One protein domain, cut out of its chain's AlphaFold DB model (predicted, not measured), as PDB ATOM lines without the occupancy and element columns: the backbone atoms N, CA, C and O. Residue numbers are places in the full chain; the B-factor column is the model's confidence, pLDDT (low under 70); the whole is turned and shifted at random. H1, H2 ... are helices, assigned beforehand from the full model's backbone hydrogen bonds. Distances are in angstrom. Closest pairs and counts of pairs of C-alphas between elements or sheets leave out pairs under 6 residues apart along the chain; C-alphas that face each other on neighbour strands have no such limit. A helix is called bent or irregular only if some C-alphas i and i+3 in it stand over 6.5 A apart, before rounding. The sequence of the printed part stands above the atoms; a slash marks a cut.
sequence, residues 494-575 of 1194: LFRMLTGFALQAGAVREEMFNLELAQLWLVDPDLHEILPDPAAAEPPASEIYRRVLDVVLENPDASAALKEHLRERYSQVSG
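This is residues 494 to 575 of the 1194 residues of the protein "Serine protease, subtilisin family" of Tessaracoccus bendigoensis DSM 12906 (UniProt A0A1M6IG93). The longest helix, H2, runs across one face of a short row of three helices, H3, H4 and H5, which lie side by side and run in alternating directions. The short H1 sits in the middle, packed between H2 and H5, and residues 503 to 508, of which 508 belongs to H2, stick out at one end. The printed part has 82 residues with five named helices, in the order H1 H2 H3 H4 H5, and no named strand; its class is all helix. It is compact, with a radius of gyration of the C-alphas of 11.8 A, and it spans 32 by 29 by 23 A.

Find C-alpha 508 at (46.884, 36.702, 32.291); from there H2, residues 508 to 523, runs 23.6 A to C-alpha 523 at (35.207, 56.922, 35.897). Before it comes H1, residues 494 to 499, and after it H3, residues 525 to 530, each 8.8 A long. Next look for H4, residues 542 to 554, 18.8 A long. H5, residues 560 to 574, runs 19.9 A and ends at C-alpha 574 at (34.261, 47.119, 14.438); it is irregular, with C-alphas 568 and 571 7.3 A apart.

Start at H2, which touches H1 with residues 510 to 517 alone, at a steep tilt of 55 degrees, opposite ways; their closest C-alphas, Phe 495 and Asn 514, are 5.6 A apart. H2 and H3 touch only at the corner, with the C-alphas of Trp 521 and Leu 527 closest at 5.4 A; they are about perpendicular at 72 degrees, but only just. H2 and H4 are near each other. H2 and H5 are close but not clearly touching, about perpendicular at 90 degrees, with the C-alphas of Phe 513 and Leu 562 closest at 6.2 A. H1 touches H5 at a steep tilt of 66 degrees, closest at the C-alphas of Thr 499 and Leu 566, 6.6 A apart. H3 and H4 form a helical hairpin at a shallow tilt of 19 degrees, the C-alphas of Leu 527 and Val 548 closest at 6.3 A. H4 and H5 form another, at 22 degrees, the C-alphas of Arg 546 and Ser 574 closest at 5.1 A. The helix packing is part aligned, part crossed, that is, some touching helices have shallow tilts and others steep ones. H3 and H5 are apart. Every O i to N i+4 pair is within hydrogen-bond range in H1, H3 and H4; in H2 it is 11 of 12, in H5 9 of 11.

The two C-alphas farthest apart, those of Gln 504 and Pro 525, are 33.2 A apart. The printed part has no cut. Look between H3 and H4 for the long link, 11 residues. Confidence is under 70 at residues 501 to 507 and 537 to 539; the mean pLDDT of the printed part is 80.2.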
ATOM      1  N   LEU A 494      31.362  41.422  26.794       78.06
ATOM      2  CA  LEU A 494      31.700  42.562  25.955       78.06
ATOM      3  C   LEU A 494      33.199  42.875  25.992       78.06
ATOM      4  O   LEU A 494      33.811  42.993  24.934       78.06
ATOM      5  N   PHE A 495      33.805  42.938  27.181       83.94
ATOM      6  CA  PHE A 495      35.240  43.198  27.318       83.94
ATOM      7  C   PHE A 495      36.071  42.058  26.729       83.94
ATOM      8  O   PHE A 495      36.959  42.336  25.931       83.94
ATOM      9  N   ARG A 496      35.690  40.788  26.939       79.44
ATOM     10  CA  ARG A 496      36.283  39.655  26.199       79.44
ATOM     11  C   ARG A 496      36.154  39.797  24.678       79.44
ATOM     12  O   ARG A 496      37.071  39.443  23.949       79.44
ATOM     13  N   MET A 497      35.058  40.338  24.152       79.56
ATOM     14  CA  MET A 497      34.962  40.573  22.706       79.56
ATOM     15  C   MET A 497      35.905  41.696  22.225       79.56
ATOM     16  O   MET A 497      36.493  41.564  21.148       79.56
ATOM     17  N   LEU A 498      36.121  42.745  23.027       81.56
ATOM     18  CA  LEU A 498      37.106  43.801  22.750       81.56
ATOM     19  C   LEU A 498      38.552  43.271  22.817       81.56
ATOM     20  O   LEU A 498      39.312  43.430  21.863       81.56
ATOM     21  N   THR A 499      38.921  42.601  23.912       81.25
ATOM     22  CA  THR A 499      40.307  42.226  24.243       81.25
ATOM     23  C   THR A 499      40.686  40.823  23.783       81.25
ATOM     24  O   THR A 499      41.786  40.617  23.291       81.25
ATOM     25  N   GLY A 500      39.801  39.835  23.836       72.06
ATOM     26  CA  GLY A 500      40.156  38.444  23.550       72.06
ATOM     27  C   GLY A 500      39.116  37.440  24.009       72.06
ATOM     28  O   GLY A 500      38.758  37.372  25.184       72.06
ATOM     29  N   PHE A 501      38.669  36.592  23.081       62.16
ATOM     30  CA  PHE A 501      38.243  35.267  23.500       62.16
ATOM     31  C   PHE A 501      39.508  34.491  23.848       62.16
ATOM     32  O   PHE A 501      40.204  34.029  22.943       62.16
ATOM     33  N   ALA A 502      39.755  34.332  25.149       48.53
ATOM     34  CA  ALA A 502      40.771  33.459  25.717       48.53
ATOM     35  C   ALA A 502      40.573  32.005  25.240       48.53
ATOM     36  O   ALA A 502      40.013  31.157  25.937       48.53
ATOM     37  N   LEU A 503      41.034  31.694  24.024       42.22
ATOM     38  CA  LEU A 503      41.039  30.340  23.456       42.22
ATOM     39  C   LEU A 503      42.008  29.415  24.213       42.22
ATOM     40  O   LEU A 503      41.950  28.195  24.062       42.22
ATOM     41  N   GLN A 504      42.869  29.991  25.058       43.56
ATOM     42  CA  GLN A 504      43.619  29.306  26.100       43.56
ATOM     43  C   GLN A 504      43.237  29.877  27.468       43.56
ATOM     44  O   GLN A 504      43.359  31.077  27.706       43.56
ATOM     45  N   ALA A 505      42.829  29.008  28.392       37.47
ATOM     46  CA  ALA A 505      42.692  29.383  29.794       37.47
ATOM     47  C   ALA A 505      44.075  29.754  30.362       37.47
ATOM     48  O   ALA A 505      44.972  28.910  30.376       37.47
ATOM     49  N   GLY A 506      44.234  30.994  30.839       50.19
ATOM     50  CA  GLY A 506      45.480  31.484  31.446       50.19
ATOM     51  C   GLY A 506      46.206  32.612  30.702       50.19
ATOM     52  O   GLY A 506      47.359  32.880  31.030       50.19
ATOM     53  N   ALA A 507      45.574  33.292  29.740       67.56
ATOM     54  CA  ALA A 507      46.105  34.528  29.157       67.56
ATOM     55  C   ALA A 507      45.996  35.705  30.156       67.56
ATOM     56  O   ALA A 507      45.129  36.563  30.027       67.56
ATOM     57  N   VAL A 508      46.882  35.740  31.161       76.88
ATOM     58  CA  VAL A 508      46.884  36.702  32.291       76.88
ATOM     59  C   VAL A 508      46.657  38.156  31.850       76.88
ATOM     60  O   VAL A 508      45.886  38.887  32.469       76.88
ATOM     61  N   ARG A 509      47.284  38.560  30.739       80.62
ATOM     62  CA  ARG A 509      47.186  39.911  30.176       80.62
ATOM     63  C   ARG A 509      45.777  40.273  29.668       80.62
ATOM     64  O   ARG A 509      45.399  41.434  29.766       80.62
ATOM     65  N   GLU A 510      44.977  39.315  29.191       81.12
ATOM     66  CA  GLU A 510      43.580  39.574  28.793       81.12
ATOM     67  C   GLU A 510      42.692  39.868  30.015       81.12
ATOM     68  O   GLU A 510      41.900  40.808  29.980       81.12
ATOM     69  N   GLU A 511      42.866  39.133  31.124       84.44
ATOM     70  CA  GLU A 511      42.147  39.426  32.376       84.44
ATOM     71  C   GLU A 511      42.516  40.822  32.922       84.44
ATOM     72  O   GLU A 511      41.652  41.527  33.443       84.44
ATOM     73  N   MET A 512      43.776  41.245  32.767       88.88
ATOM     74  CA  MET A 512      44.238  42.583  33.162       88.88
ATOM     75  C   MET A 512      43.629  43.691  32.296       88.88
ATOM     76  O   MET A 512      43.119  44.663  32.844       88.88
ATOM     77  N   PHE A 513      43.596  43.529  30.966       89.44
ATOM     78  CA  PHE A 513      42.910  44.477  30.077       89.44
ATOM     79  C   PHE A 513      41.410  44.592  30.391       89.44
ATOM     80  O   PHE A 513      40.856  45.688  30.346       89.44
ATOM     81  N   ASN A 514      40.746  43.486  30.741       89.06
ATOM     82  CA  ASN A 514      39.326  43.507  31.106       89.06
ATOM     83  C   ASN A 514      39.083  44.220  32.442       89.06
ATOM     84  O   ASN A 514      38.071  44.906  32.586       89.06
ATOM     85  N   LEU A 515      40.007  44.104  33.400       90.81
ATOM     86  CA  LEU A 515      39.930  44.852  34.651       90.81
ATOM     87  C   LEU A 515      40.188  46.349  34.439       90.81
ATOM     88  O   LEU A 515      39.427  47.167  34.946       90.81
ATOM     89  N   GLU A 516      41.197  46.714  33.652       91.56
ATOM     90  CA  GLU A 516      41.477  48.103  33.277       91.56
ATOM     91  C   GLU A 516      40.267  48.764  32.593       91.56
ATOM     92  O   GLU A 516      39.827  49.834  33.013       91.56
ATOM     93  N   LEU A 517      39.645  48.084  31.620       90.06
ATOM     94  CA  LEU A 517      38.395  48.531  30.992       90.06
ATOM     95  C   LEU A 517      37.248  48.700  32.002       90.06
ATOM     96  O   LEU A 517      36.457  49.633  31.873       90.06
ATOM     97  N   ALA A 518      37.155  47.837  33.019       89.00
ATOM     98  CA  ALA A 518      36.145  47.950  34.075       89.00
ATOM     99  C   ALA A 518      36.386  49.142  35.013       89.00
ATOM    100  O   ALA A 518      35.423  49.708  35.531       89.00
ATOM    101  N   GLN A 519      37.648  49.525  35.228       89.00
ATOM    102  CA  GLN A 519      38.009  50.725  35.980       89.00
ATOM    103  C   GLN A 519      37.692  51.989  35.171       89.00
ATOM    104  O   GLN A 519      36.959  52.843  35.668       89.00
ATOM    105  N   LEU A 520      38.151  52.060  33.915       88.12
ATOM    106  CA  LEU A 520      37.869  53.168  32.991       88.12
ATOM    107  C   LEU A 520      36.360  53.405  32.840       88.12
ATOM    108  O   LEU A 520      35.896  54.526  32.994       88.12
ATOM    109  N   TRP A 521      35.572  52.343  32.640       87.50
ATOM    110  CA  TRP A 521      34.112  52.421  32.511       87.50
ATOM    111  C   TRP A 521      33.384  53.022  33.732       87.50
ATOM    112  O   TRP A 521      32.274  53.537  33.582       87.50
ATOM    113  N   LEU A 522      33.961  52.952  34.941       82.38
ATOM    114  CA  LEU A 522      33.338  53.533  36.139       82.38
ATOM    115  C   LEU A 522      33.620  55.040  36.285       82.38
ATOM    116  O   LEU A 522      32.796  55.743  36.873       82.38
ATOM    117  N   VAL A 523      34.766  55.516  35.782       78.94
ATOM    118  CA  VAL A 523      35.207  56.922  35.897       78.94
ATOM    119  C   VAL A 523      34.860  57.762  34.672       78.94
ATOM    120  O   VAL A 523      34.525  58.935  34.816       78.94
ATOM    121  N   ASP A 524      34.908  57.170  33.481       82.75
ATOM    122  CA  ASP A 524      34.695  57.860  32.214       82.75
ATOM    123  C   ASP A 524      33.182  58.047  31.950       82.75
ATOM    124  O   ASP A 524      32.431  57.063  31.850       82.75
ATOM    125  N   PRO A 525      32.696  59.301  31.854       78.50
ATOM    126  CA  PRO A 525      31.277  59.582  31.690       78.50
ATOM    127  C   PRO A 525      30.730  59.115  30.335       78.50
ATOM    128  O   PRO A 525      29.561  58.709  30.279       78.50
ATOM    129  N   ASP A 526      31.552  59.138  29.284       83.75
ATOM    130  CA  ASP A 526      31.174  58.804  27.912       83.75
ATOM    131  C   ASP A 526      31.102  57.286  27.735       83.75
ATOM    132  O   ASP A 526      30.129  56.775  27.173       83.75
ATOM    133  N   LEU A 527      32.062  56.535  28.294       84.38
ATOM    134  CA  LEU A 527      31.992  55.068  28.339       84.38
ATOM    135  C   LEU A 527      30.740  54.583  29.070       84.38
ATOM    136  O   LEU A 527      30.103  53.625  28.620       84.38
ATOM    137  N   HIS A 528      30.357  55.243  30.166       78.94
ATOM    138  CA  HIS A 528      29.144  54.884  30.891       78.94
ATOM    139  C   HIS A 528      27.862  55.207  30.105       78.94
ATOM    140  O   HIS A 528      26.909  54.428  30.140       78.94
ATOM    141  N   GLU A 529      27.822  56.324  29.371       81.94
ATOM    142  CA  GLU A 529      26.671  56.683  28.530       81.94
ATOM    143  C   GLU A 529      26.528  55.755  27.311       81.94
ATOM    144  O   GLU A 529      25.420  55.326  26.977       81.94
ATOM    145  N   ILE A 530      27.644  55.394  26.670       85.44
ATOM    146  CA  ILE A 530      27.674  54.449  25.544       85.44
ATOM    147  C   ILE A 530      27.271  53.037  25.995       85.44
ATOM    148  O   ILE A 530      26.629  52.309  25.232       85.44
ATOM    149  N   LEU A 531      27.645  52.643  27.217       84.00
ATOM    150  CA  LEU A 531      27.459  51.292  27.736       84.00
ATOM    151  C   LEU A 531      26.919  51.287  29.185       84.00
ATOM    152  O   LEU A 531      27.672  51.016  30.119       84.00
ATOM    153  N   PRO A 532      25.608  51.508  29.403       79.25
ATOM    154  CA  PRO A 532      25.044  51.603  30.756       79.25
ATOM    155  C   PRO A 532      25.105  50.300  31.573       79.25
ATOM    156  O   PRO A 532      25.226  50.336  32.799       79.25
ATOM    157  N   ASP A 533      25.034  49.140  30.908       82.81
ATOM    158  CA  ASP A 533      25.236  47.833  31.541       82.81
ATOM    159  C   ASP A 533      26.178  46.926  30.722       82.81
ATOM    160  O   ASP A 533      25.736  46.223  29.811       82.81
ATOM    161  N   PRO A 534      27.480  46.891  31.052       80.12
ATOM    162  CA  PRO A 534      28.450  46.029  30.379       80.12
ATOM    163  C   PRO A 534      28.281  44.536  30.718       80.12
ATOM    164  O   PRO A 534      28.873  43.692  30.045       80.12
ATOM    165  N   ALA A 535      27.476  44.199  31.736       78.50
ATOM    166  CA  ALA A 535      27.182  42.827  32.153       78.50
ATOM    167  C   ALA A 535      25.883  42.264  31.537       78.50
ATOM    168  O   ALA A 535      25.472  41.154  31.887       78.50
ATOM    169  N   ALA A 536      25.236  43.005  30.628       76.69
ATOM    170  CA  ALA A 536      24.018  42.573  29.952       76.69
ATOM    171  C   ALA A 536      24.210  41.255  29.172       76.69
ATOM    172  O   ALA A 536      25.264  40.985  28.594       76.69
ATOM    173  N   ALA A 537      23.165  40.421  29.151       64.12
ATOM    174  CA  ALA A 537      23.211  39.093  28.530       64.12
ATOM    175  C   ALA A 537      23.145  39.119  26.990       64.12
ATOM    176  O   ALA A 537      23.577  38.162  26.346       64.12
ATOM    177  N   GLU A 538      22.604  40.188  26.401       69.81
ATOM    178  CA  GLU A 538      22.562  40.384  24.951       69.81
ATOM    179  C   GLU A 538      23.782  41.204  24.495       69.81
ATOM    180  O   GLU A 538      24.058  42.254  25.081       69.81
ATOM    181  N   PRO A 539      24.529  40.762  23.463       66.19
ATOM    182  CA  PRO A 539      25.638  41.543  22.930       66.19
ATOM    183  C   PRO A 539      25.096  42.813  22.250       66.19
ATOM    184  O   PRO A 539      24.140  42.721  21.473       66.19
ATOM    185  N   PRO A 540      25.685  43.996  22.497       72.56
ATOM    186  CA  PRO A 540      25.220  45.230  21.877       72.56
ATOM    187  C   PRO A 540      25.471  45.255  20.361       72.56
ATOM    188  O   PRO A 540      26.191  44.430  19.798       72.56
ATOM    189  N   ALA A 541      24.884  46.239  19.679       77.50
ATOM    190  CA  ALA A 541      25.114  46.454  18.252       77.50
ATOM    191  C   ALA A 541      26.601  46.731  17.941       77.50
ATOM    192  O   ALA A 541      27.311  47.336  18.745       77.50
ATOM    193  N   SER A 542      27.065  46.362  16.741       72.50
ATOM    194  CA  SER A 542      28.453  46.584  16.284       72.50
ATOM    195  C   SER A 542      28.904  48.051  16.361       72.50
ATOM    196  O   SER A 542      30.074  48.332  16.609       72.50
ATOM    197  N   GLU A 543      27.970  48.991  16.212       81.38
ATOM    198  CA  GLU A 543      28.198  50.428  16.385       81.38
ATOM    199  C   GLU A 543      28.629  50.800  17.815       81.38
ATOM    200  O   GLU A 543      29.506  51.642  17.994       81.38
ATOM    201  N   ILE A 544      28.076  50.138  18.837       82.50
ATOM    202  CA  ILE A 544      28.426  50.379  20.245       82.50
ATOM    203  C   ILE A 544      29.856  49.903  20.511       82.50
ATOM    204  O   ILE A 544      30.632  50.636  21.117       82.50
ATOM    205  N   TYR A 545      30.252  48.737  19.983       81.69
ATOM    206  CA  TYR A 545      31.646  48.279  20.053       81.69
ATOM    207  C   TYR A 545      32.615  49.285  19.423       81.69
ATOM    208  O   TYR A 545      33.658  49.564  20.007       81.69
ATOM    209  N   ARG A 546      32.262  49.864  18.265       83.50
ATOM    210  CA  ARG A 546      33.072  50.913  17.633       83.50
ATOM    211  C   ARG A 546      33.181  52.156  18.525       83.50
ATOM    212  O   ARG A 546      34.290  52.617  18.757       83.50
ATOM    213  N   ARG A 547      32.064  52.661  19.060       86.88
ATOM    214  CA  ARG A 547      32.053  53.848  19.938       86.88
ATOM    215  C   ARG A 547      32.867  53.639  21.220       86.88
ATOM    216  O   ARG A 547      33.609  54.536  21.600       86.88
ATOM    217  N   VAL A 548      32.777  52.463  21.849       87.50
ATOM    218  CA  VAL A 548      33.613  52.114  23.013       87.50
ATOM    219  C   VAL A 548      35.096  52.074  22.633       87.50
ATOM    220  O   VAL A 548      35.917  52.626  23.356       87.50
ATOM    221  N   LEU A 549      35.453  51.465  21.495       88.19
ATOM    222  CA  LEU A 549      36.837  51.455  21.007       88.19
ATOM    223  C   LEU A 549      37.364  52.869  20.739       88.19
ATOM    224  O   LEU A 549      38.483  53.167  21.140       88.19
ATOM    225  N   ASP A 550      36.575  53.725  20.086       88.06
ATOM    226  CA  ASP A 550      36.958  55.107  19.779       88.06
ATOM    227  C   ASP A 550      37.247  55.892  21.077       88.06
ATOM    228  O   ASP A 550      38.348  56.418  21.230       88.06
ATOM    229  N   VAL A 551      36.343  55.851  22.069       89.69
ATOM    230  CA  VAL A 551      36.543  56.536  23.364       89.69
ATOM    231  C   VAL A 551      37.739  55.976  24.147       89.69
ATOM    232  O   VAL A 551      38.567  56.754  24.604       89.69
ATOM    233  N   VAL A 552      37.918  54.651  24.259       90.06
ATOM    234  CA  VAL A 552      39.086  54.083  24.981       90.06
ATOM    235  C   VAL A 552      40.418  54.421  24.289       90.06
ATOM    236  O   VAL A 552      41.445  54.570  24.955       90.06
ATOM    237  N   LEU A 553      40.433  54.549  22.958       89.25
ATOM    238  CA  LEU A 553      41.641  54.919  22.215       89.25
ATOM    239  C   LEU A 553      42.023  56.398  22.367       89.25
ATOM    240  O   LEU A 553      43.211  56.715  22.229       89.25
ATOM    241  N   GLU A 554      41.050  57.266  22.650       87.19
ATOM    242  CA  GLU A 554      41.220  58.710  22.858       87.19
ATOM    243  C   GLU A 554      41.389  59.093  24.343       87.19
ATOM    244  O   GLU A 554      42.118  60.041  24.639       87.19
ATOM    245  N   ASN A 555      40.808  58.328  25.276       83.56
ATOM    246  CA  ASN A 555      40.901  58.540  26.726       83.56
ATOM    247  C   ASN A 555      42.377  58.589  27.193       83.56
ATOM    248  O   ASN A 555      43.140  57.675  26.867       83.56
ATOM    249  N   PRO A 556      42.823  59.610  27.953       81.38
ATOM    250  CA  PRO A 556      44.228  59.770  28.333       81.38
ATOM    251  C   PRO A 556      44.729  58.725  29.344       81.38
ATOM    252  O   PRO A 556      45.871  58.285  29.210       81.38
ATOM    253  N   ASP A 557      43.886  58.282  30.281       82.12
ATOM    254  CA  ASP A 557      44.242  57.402  31.407       82.12
ATOM    255  C   ASP A 557      44.407  55.924  31.012       82.12
ATOM    256  O   ASP A 557      45.118  55.165  31.681       82.12
ATOM    257  N   ALA A 558      43.786  55.511  29.902       87.56
ATOM    258  CA  ALA A 558      43.942  54.172  29.338       87.56
ATOM    259  C   ALA A 558      45.407  53.886  28.939       87.56
ATOM    260  O   ALA A 558      46.049  54.683  28.247       87.56
ATOM    261  N   SER A 559      45.940  52.733  29.346       89.94
ATOM    262  CA  SER A 559      47.347  52.364  29.163       89.94
ATOM    263  C   SER A 559      47.756  52.253  27.694       89.94
ATOM    264  O   SER A 559      46.947  51.959  26.803       89.94
ATOM    265  N   ALA A 560      49.047  52.456  27.422       86.38
ATOM    266  CA  ALA A 560      49.595  52.254  26.086       86.38
ATOM    267  C   ALA A 560      49.412  50.797  25.626       86.38
ATOM    268  O   ALA A 560      49.043  50.568  24.472       86.38
ATOM    269  N   ALA A 561      49.586  49.834  26.539       85.81
ATOM    270  CA  ALA A 561      49.371  48.413  26.273       85.81
ATOM    271  C   ALA A 561      47.922  48.097  25.847       85.81
ATOM    272  O   ALA A 561      47.718  47.395  24.853       85.81
ATOM    273  N   LEU A 562      46.917  48.641  26.546       89.19
ATOM    274  CA  LEU A 562      45.507  48.467  26.180       89.19
ATOM    275  C   LEU A 562      45.205  49.116  24.822       89.19
ATOM    276  O   LEU A 562      44.573  48.501  23.963       89.19
ATOM    277  N   LYS A 563      45.695  50.339  24.590       90.00
ATOM    278  CA  LYS A 563      45.493  51.072  23.329       90.00
ATOM    279  C   LYS A 563      46.130  50.382  22.121       90.00
ATOM    280  O   LYS A 563      45.545  50.390  21.041       90.00
ATOM    281  N   GLU A 564      47.322  49.808  22.264       87.88
ATOM    282  CA  GLU A 564      47.982  49.035  21.204       87.88
ATOM    283  C   GLU A 564      47.162  47.782  20.861       87.88
ATOM    284  O   GLU A 564      46.750  47.602  19.712       87.88
ATOM    285  N   HIS A 565      46.807  47.000  21.881       87.94
ATOM    286  CA  HIS A 565      46.022  45.772  21.756       87.94
ATOM    287  C   HIS A 565      44.638  45.997  21.119       87.94
ATOM    288  O   HIS A 565      44.218  45.263  20.220       87.94
ATOM    289  N   LEU A 566      43.936  47.062  21.521       88.94
ATOM    290  CA  LEU A 566      42.645  47.428  20.934       88.94
ATOM    291  C   LEU A 566      42.769  47.934  19.487       88.94
ATOM    292  O   LEU A 566      41.852  47.693  18.701       88.94
ATOM    293  N   ARG A 567      43.886  48.565  19.083       87.19
ATOM    294  CA  ARG A 567      44.120  48.954  17.674       87.19
ATOM    295  C   ARG A 567      44.321  47.748  16.765       87.19
ATOM    296  O   ARG A 567      43.727  47.720  15.687       87.19
ATOM    297  N   GLU A 568      45.085  46.740  17.189       85.56
ATOM    298  CA  GLU A 568      45.239  45.483  16.431       85.56
ATOM    299  C   GLU A 568      43.892  44.776  16.216       85.56
ATOM    300  O   GLU A 568      43.631  44.179  15.167       85.56
ATOM    301  N   ARG A 569      43.007  44.879  17.213       84.31
ATOM    302  CA  ARG A 569      41.677  44.263  17.228       84.31
ATOM    303  C   ARG A 569      40.583  45.097  16.578       84.31
ATOM    304  O   ARG A 569      39.525  44.554  16.256       84.31
ATOM    305  N   TYR A 570      40.836  46.378  16.332       86.31
ATOM    306  CA  TYR A 570      39.824  47.344  15.926       86.31
ATOM    307  C   TYR A 570      39.056  46.915  14.668       86.31
ATOM    308  O   TYR A 570      37.826  46.953  14.647       86.31
ATOM    309  N   SER A 571      39.758  46.444  13.634       81.88
ATOM    310  CA  SER A 571      39.144  46.002  12.372       81.88
ATOM    311  C   SER A 571      38.376  44.685  12.500       81.88
ATOM    312  O   SER A 571      37.353  44.505  11.842       81.88
ATOM    313  N   GLN A 572      38.818  43.790  13.387       80.81
ATOM    314  CA  GLN A 572      38.160  42.508  13.659       80.81
ATOM    315  C   GLN A 572      36.856  42.684  14.450       80.81
ATOM    316  O   GLN A 572      35.933  41.889  14.291       80.81
ATOM    317  N   VAL A 573      36.786  43.714  15.299       79.31
ATOM    318  CA  VAL A 573      35.656  43.965  16.208       79.31
ATOM    319  C   VAL A 573      34.656  44.979  15.638       79.31
ATOM    320  O   VAL A 573      33.451  44.778  15.771       79.31
ATOM    321  N   SER A 574      35.122  46.047  14.977       77.00
ATOM    322  CA  SER A 574      34.261  47.119  14.438       77.00
ATOM    323  C   SER A 574      33.976  47.025  12.932       77.00
ATOM    324  O   SER A 574      33.053  47.675  12.445       77.00
ATOM    325  N   GLY A 575      34.777  46.264  12.176       71.06
ATOM    326  CA  GLY A 575      34.698  46.198  10.711       71.06
ATOM    327  C   GLY A 575      35.234  47.427   9.958       71.06
ATOM    328  O   GLY A 575      35.107  47.473   8.736       71.06
TER     329      GLY A 575